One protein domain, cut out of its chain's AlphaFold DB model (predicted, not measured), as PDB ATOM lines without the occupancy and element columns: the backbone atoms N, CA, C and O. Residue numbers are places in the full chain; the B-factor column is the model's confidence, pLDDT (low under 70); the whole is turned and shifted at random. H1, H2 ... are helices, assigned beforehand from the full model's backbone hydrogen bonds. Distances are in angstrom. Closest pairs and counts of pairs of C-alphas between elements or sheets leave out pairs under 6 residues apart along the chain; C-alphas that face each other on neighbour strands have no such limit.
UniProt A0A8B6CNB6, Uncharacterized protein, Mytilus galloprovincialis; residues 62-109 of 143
ATOM      1  N   GLY A  62      -7.231  21.494  15.782       81.88
ATOM      2  CA  GLY A  62      -7.581  22.905  15.837       81.88
ATOM      3  C   GLY A  62      -8.670  23.277  14.831       81.88
ATOM      4  O   GLY A  62      -8.908  22.578  13.848       81.88
ATOM      5  N   THR A  63      -9.310  24.419  15.069       83.12
ATOM      6  CA  THR A  63     -10.314  25.021  14.174       83.12
ATOM      7  C   THR A  63      -9.710  26.000  13.166       83.12
ATOM      8  O   THR A  63     -10.434  26.520  12.321       83.12
ATOM      9  N   ASP A  64      -8.395  26.244  13.214       86.75
ATOM     10  CA  ASP A  64      -7.727  27.257  12.384       86.75
ATOM     11  C   ASP A  64      -7.944  27.026  10.881       86.75
ATOM     12  O   ASP A  64      -8.270  27.954  10.140       86.75
ATOM     13  N   ALA A  65      -7.862  25.771  10.430       82.44
ATOM     14  CA  ALA A  65      -8.106  25.409   9.035       82.44
ATOM     15  C   ALA A  65      -9.547  25.719   8.588       82.44
ATOM     16  O   ALA A  65      -9.766  26.223   7.481       82.44
ATOM     17  N   ASP A  66     -10.532  25.461   9.452       82.94
ATOM     18  CA  ASP A  66     -11.937  25.769   9.176       82.94
ATOM     19  C   ASP A  66     -12.172  27.280   9.129       82.94
ATOM     20  O   ASP A  66     -12.742  27.792   8.164       82.94
ATOM     21  N   ILE A  67     -11.653  28.009  10.121       85.81
ATOM     22  CA  ILE A  67     -11.745  29.472  10.207       85.81
ATOM     23  C   ILE A  67     -11.135  30.108   8.958       85.81
ATOM     24  O   ILE A  67     -11.785  30.909   8.283       85.81
ATOM     25  N   ARG A  68      -9.919  29.698   8.588       86.69
ATOM     26  CA  ARG A  68      -9.222  30.196   7.400       86.69
ATOM     27  C   ARG A  68     -10.021  29.941   6.126       86.69
ATOM     28  O   ARG A  68     -10.141  30.831   5.284       86.69
ATOM     29  N   THR A  69     -10.611  28.755   5.998       82.94
ATOM     30  CA  THR A  69     -11.428  28.401   4.830       82.94
ATOM     31  C   THR A  69     -12.706  29.235   4.765       82.94
ATOM     32  O   THR A  69     -13.057  29.733   3.692       82.94
ATOM     33  N   ARG A  70     -13.387  29.450   5.896       84.62
ATOM     34  CA  ARG A  70     -14.581  30.308   5.972       84.62
ATOM     35  C   ARG A  70     -14.258  31.761   5.635       84.62
ATOM     36  O   ARG A  70     -14.967  32.357   4.828       84.62
ATOM     37  N   ILE A  71     -13.163  32.303   6.170       86.31
ATOM     38  CA  ILE A  71     -12.696  33.660   5.854       86.31
ATOM     39  C   ILE A  71     -12.378  33.783   4.360       86.31
ATOM     40  O   ILE A  71     -12.772  34.760   3.729       86.31
ATOM     41  N   SER A  72     -11.700  32.796   3.771       83.50
ATOM     42  CA  SER A  72     -11.385  32.794   2.338       83.50
ATOM     43  C   SER A  72     -12.648  32.803   1.468       83.50
ATOM     44  O   SER A  72     -12.764  33.619   0.553       83.50
ATOM     45  N   LYS A  73     -13.644  31.971   1.803       82.25
ATOM     46  CA  LYS A  73     -14.947  31.956   1.119       82.25
ATOM     47  C   LYS A  73     -15.679  33.291   1.252       82.25
ATOM     48  O   LYS A  73     -16.183  33.801   0.256       82.25
ATOM     49  N   ALA A  74     -15.688  33.879   2.448       81.81
ATOM     50  CA  ALA A  74     -16.264  35.200   2.663       81.81
ATOM     51  C   ALA A  74     -15.561  36.248   1.787       81.81
ATOM     52  O   ALA A  74     -16.225  36.969   1.050       81.81
ATOM     53  N   ARG A  75     -14.221  36.281   1.777       85.38
ATOM     54  CA  ARG A  75     -13.436  37.192   0.925       85.38
ATOM     55  C   ARG A  75     -13.769  37.037  -0.558       85.38
ATOM     56  O   ARG A  75     -13.911  38.048  -1.238       85.38
ATOM     57  N   GLN A  76     -13.926  35.808  -1.054       82.50
ATOM     58  CA  GLN A  76     -14.350  35.567  -2.437       82.50
ATOM     59  C   GLN A  76     -15.757  36.110  -2.706       82.50
ATOM     60  O   GLN A  76     -15.943  36.830  -3.684       82.50
ATOM     61  N   ALA A  77     -16.723  35.854  -1.822       81.75
ATOM     62  CA  ALA A  77     -18.076  36.393  -1.958       81.75
ATOM     63  C   ALA A  77     -18.085  37.935  -1.949       81.75
ATOM     64  O   ALA A  77     -18.687  38.561  -2.820       81.75
ATOM     65  N   PHE A  78     -17.340  38.564  -1.034       80.88
ATOM     66  CA  PHE A  78     -17.170  40.020  -1.012       80.88
ATOM     67  C   PHE A  78     -16.495  40.543  -2.286       80.88
ATOM     68  O   PHE A  78     -16.888  41.591  -2.801       80.88
ATOM     69  N   ALA A  79     -15.518  39.815  -2.831       84.69
ATOM     70  CA  ALA A  79     -14.871  40.174  -4.087       84.69
ATOM     71  C   ALA A  79     -15.838  40.100  -5.279       84.69
ATOM     72  O   ALA A  79     -15.801  40.982  -6.134       84.69
ATOM     73  N   MET A  80     -16.731  39.108  -5.319       81.94
ATOM     74  CA  MET A  80     -17.782  39.010  -6.340       81.94
ATOM     75  C   MET A  80     -18.797  40.153  -6.240       81.94
ATOM     76  O   MET A  80     -19.308  40.613  -7.256       81.94
ATOM     77  N   LEU A  81     -19.054  40.653  -5.030       82.12
ATOM     78  CA  LEU A  81     -19.976  41.764  -4.779       82.12
ATOM     79  C   LEU A  81     -19.343  43.152  -4.971       82.12
ATOM     80  O   LEU A  81     -20.025  44.159  -4.793       82.12
ATOM     81  N   LYS A  82     -18.069  43.247  -5.382       85.69
ATOM     82  CA  LYS A  82     -17.397  44.519  -5.723       85.69
ATOM     83  C   LYS A  82     -18.245  45.504  -6.551       85.69
ATOM     84  O   LYS A  82     -18.240  46.680  -6.188       85.69
ATOM     85  N   PRO A  83     -18.955  45.109  -7.629       85.94
ATOM     86  CA  PRO A  83     -19.796  46.046  -8.376       85.94
ATOM     87  C   PRO A  83     -20.930  46.626  -7.522       85.94
ATOM     88  O   PRO A  83     -21.155  47.828  -7.569       85.94
ATOM     89  N   VAL A  84     -21.573  45.819  -6.670       83.06
ATOM     90  CA  VAL A  84     -22.640  46.270  -5.758       83.06
ATOM     91  C   VAL A  84     -22.115  47.303  -4.760       83.06
ATOM     92  O   VAL A  84     -22.784  48.294  -4.471       83.06
ATOM     93  N   TRP A  85     -20.885  47.119  -4.276       82.31
ATOM     94  CA  TRP A  85     -20.244  48.074  -3.371       82.31
ATOM     95  C   TRP A  85     -19.957  49.424  -4.032       82.31
ATOM     96  O   TRP A  85     -20.170  50.452  -3.389       82.31
ATOM     97  N   LYS A  86     -19.558  49.429  -5.311       84.19
ATOM     98  CA  LYS A  86     -19.268  50.651  -6.083       84.19
ATOM     99  C   LYS A  86     -20.509  51.470  -6.455       84.19
ATOM    100  O   LYS A  86     -20.372  52.651  -6.752       84.19
ATOM    101  N   LEU A  87     -21.700  50.872  -6.456       85.69
ATOM    102  CA  LEU A  87     -22.931  51.578  -6.820       85.69
ATOM    103  C   LEU A  87     -23.290  52.634  -5.770       85.69
ATOM    104  O   LEU A  87     -23.567  52.300  -4.621       85.69
ATOM    105  N   THR A  88     -23.351  53.900  -6.166       86.12
ATOM    106  CA  THR A  88     -23.804  55.010  -5.305       86.12
ATOM    107  C   THR A  88     -25.324  55.052  -5.141       86.12
ATOM    108  O   THR A  88     -25.817  55.665  -4.204       86.12
ATOM    109  N   ALA A  89     -26.066  54.351  -6.006       87.38
ATOM    110  CA  ALA A  89     -27.529  54.280  -5.975       87.38
ATOM    111  C   ALA A  89     -28.097  53.639  -4.693       87.38
ATOM    112  O   ALA A  89     -29.248  53.879  -4.341       87.38
ATOM    113  N   PHE A  90     -27.303  52.826  -3.990       82.94
ATOM    114  CA  PHE A  90     -27.715  52.177  -2.747       82.94
ATOM    115  C   PHE A  90     -26.953  52.748  -1.556       82.94
ATOM    116  O   PHE A  90     -25.723  52.835  -1.575       82.94
ATOM    117  N   THR A  91     -27.683  53.045  -0.482       85.38
ATOM    118  CA  THR A  91     -27.085  53.434   0.798       85.38
ATOM    119  C   THR A  91     -26.315  52.271   1.418       85.38
ATOM    120  O   THR A  91     -26.672  51.100   1.249       85.38
ATOM    121  N   GLU A  92     -25.267  52.589   2.180       83.06
ATOM    122  CA  GLU A  92     -24.430  51.591   2.859       83.06
ATOM    123  C   GLU A  92     -25.255  50.674   3.769       83.06
ATOM    124  O   GLU A  92     -25.101  49.455   3.722       83.06
ATOM    125  N   ASN A  93     -26.230  51.237   4.490       84.50
ATOM    126  CA  ASN A  93     -27.155  50.476   5.331       84.50
ATOM    127  C   ASN A  93     -27.948  49.425   4.541       84.50
ATOM    128  O   ASN A  93     -28.131  48.306   5.015       84.50
ATOM    129  N   THR A  94     -28.383  49.741   3.319       84.75
ATOM    130  CA  THR A  94     -29.135  48.797   2.472       84.75
ATOM    131  C   THR A  94     -28.239  47.675   1.948       84.75
ATOM    132  O   THR A  94     -28.652  46.511   1.923       84.75
ATOM    133  N   LYS A  95     -26.988  48.001   1.597       83.06
ATOM    134  CA  LYS A  95     -25.976  47.022   1.166       83.06
ATOM    135  C   LYS A  95     -25.643  46.044   2.294       83.06
ATOM    136  O   LYS A  95     -25.707  44.832   2.096       83.06
ATOM    137  N   ILE A  96     -25.370  46.566   3.494       83.06
ATOM    138  CA  ILE A  96     -25.070  45.762   4.685       83.06
ATOM    139  C   ILE A  96     -26.269  44.882   5.040       83.06
ATOM    140  O   ILE A  96     -26.115  43.674   5.185       83.06
ATOM    141  N   ARG A  97     -27.483  45.443   5.098       83.06
ATOM    142  CA  ARG A  97     -28.689  44.694   5.481       83.06
ATOM    143  C   ARG A  97     -28.997  43.543   4.522       83.06
ATOM    144  O   ARG A  97     -29.395  42.476   4.977       83.06
ATOM    145  N   THR A  98     -28.773  43.732   3.221       79.44
ATOM    146  CA  THR A  98     -28.949  42.675   2.210       79.44
ATOM    147  C   THR A  98     -27.979  41.515   2.436       79.44
ATOM    148  O   THR A  98     -28.396  40.359   2.455       79.44
ATOM    149  N   ILE A  99     -26.703  41.814   2.690       75.62
ATOM    150  CA  ILE A  99     -25.682  40.790   2.947       75.62
ATOM    151  C   ILE A  99     -25.933  40.085   4.275       75.62
ATOM    152  O   ILE A  99     -25.861  38.861   4.328       75.62
ATOM    153  N   THR A 100     -26.275  40.819   5.335       74.44
ATOM    154  CA  THR A 100     -26.581  40.229   6.643       74.44
ATOM    155  C   THR A 100     -27.814  39.330   6.568       74.44
ATOM    156  O   THR A 100     -27.805  38.238   7.128       74.44
ATOM    157  N   ARG A 101     -28.847  39.724   5.811       72.75
ATOM    158  CA  ARG A 101     -30.036  38.892   5.561       72.75
ATOM    159  C   ARG A 101     -29.668  37.600   4.835       72.75
ATOM    160  O   ARG A 101     -30.069  36.525   5.264       72.75
ATOM    161  N   GLN A 102     -28.845  37.695   3.795       68.31
ATOM    162  CA  GLN A 102     -28.410  36.521   3.049       68.31
ATOM    163  C   GLN A 102     -27.442  35.636   3.843       68.31
ATOM    164  O   GLN A 102     -27.480  34.426   3.679       68.31
ATOM    165  N   ALA A 103     -26.614  36.202   4.725       64.19
ATOM    166  CA  ALA A 103     -25.740  35.459   5.632       64.19
ATOM    167  C   ALA A 103     -26.523  34.703   6.718       64.19
ATOM    168  O   ALA A 103     -26.127  33.604   7.094       64.19
ATOM    169  N   LEU A 104     -27.641  35.261   7.192       59.81
ATOM    170  CA  LEU A 104     -28.564  34.579   8.107       59.81
ATOM    171  C   LEU A 104     -29.329  33.444   7.411       59.81
ATOM    172  O   LEU A 104     -29.583  32.409   8.019       59.81
ATOM    173  N   GLU A 105     -29.652  33.610   6.127       49.50
ATOM    174  CA  GLU A 105     -30.224  32.557   5.275       49.50
ATOM    175  C   GLU A 105     -29.156  31.575   4.745       49.50
ATOM    176  O   GLU A 105     -29.492  30.515   4.209       49.50
ATOM    177  N   TRP A 106     -27.865  31.910   4.873       42.16
ATOM    178  CA  TRP A 106     -26.774  31.163   4.260       42.16
ATOM    179  C   TRP A 106     -26.614  29.803   4.925       42.16
ATOM    180  O   TRP A 106     -26.019  29.645   5.990       42.16
ATOM    181  N   ASN A 107     -27.115  28.788   4.229       51.19
ATOM    182  CA  ASN A 107     -26.864  27.398   4.538       51.19
ATOM    183  C   ASN A 107     -25.589  26.936   3.801       51.19
ATOM    184  O   ASN A 107     -25.629  26.739   2.581       51.19
ATOM    185  N   PRO A 108     -24.465  26.680   4.496       45.00
ATOM    186  CA  PRO A 108     -23.237  26.182   3.870       45.00
ATOM    187  C   PRO A 108     -23.391  24.795   3.208       45.00
ATOM    188  O   PRO A 108     -22.464  24.329   2.550       45.00
ATOM    189  N   GLN A 109     -24.543  24.128   3.354       43.31
ATOM    190  CA  GLN A 109     -24.853  22.812   2.780       43.31
ATOM    191  C   GLN A 109     -25.569  22.870   1.422       43.31
ATOM    192  O   GLN A 109     -26.191  21.883   1.031       43.31
TER     193      GLN A 109
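Overview. This is residues 62 to 109 of the 143 residues of an uncharacterized protein of Mytilus galloprovincialis (UniProt A0A8B6CNB6). The model is a loose, open V of helices: H1 and then short H2 make one arm, the chain turns back at residues 87 to 91, and H3 makes the other arm, apart from H1. The printed part has 48 residues with three named helices, H1, H2, H3 in chain order, and no named strand; its class is all helix. It is loose, with a radius of gyration of the C-alphas of 12.9 A and spans of 43 by 19 by 16 A.

Along the chain. H1, residues 64 to 80, begins with C-alpha 64 at (-7.727, 27.257, 12.384) and is 24.3 A long. H2 is residues 82 to 86. H3, residues 92 to 105, is 20.0 A long and ends with C-alpha 105 at (-30.224, 32.557, 5.275).

Arrangement. H1 and H2 meet only through their tight link. H2 and H3 are close but not clearly touching; their closest C-alphas, of Trp 85 and Lys 95, are 7.4 A apart. In H1, H2 and H3 every O i to N i+4 pair is within hydrogen-bond range.

Size, cuts and confidence. The C-alphas farthest apart, of Gly 62 and Ala 89, are 43.1 A apart. The printed part has no cut and no long link. Residues 102 to 109 have pLDDT under 70.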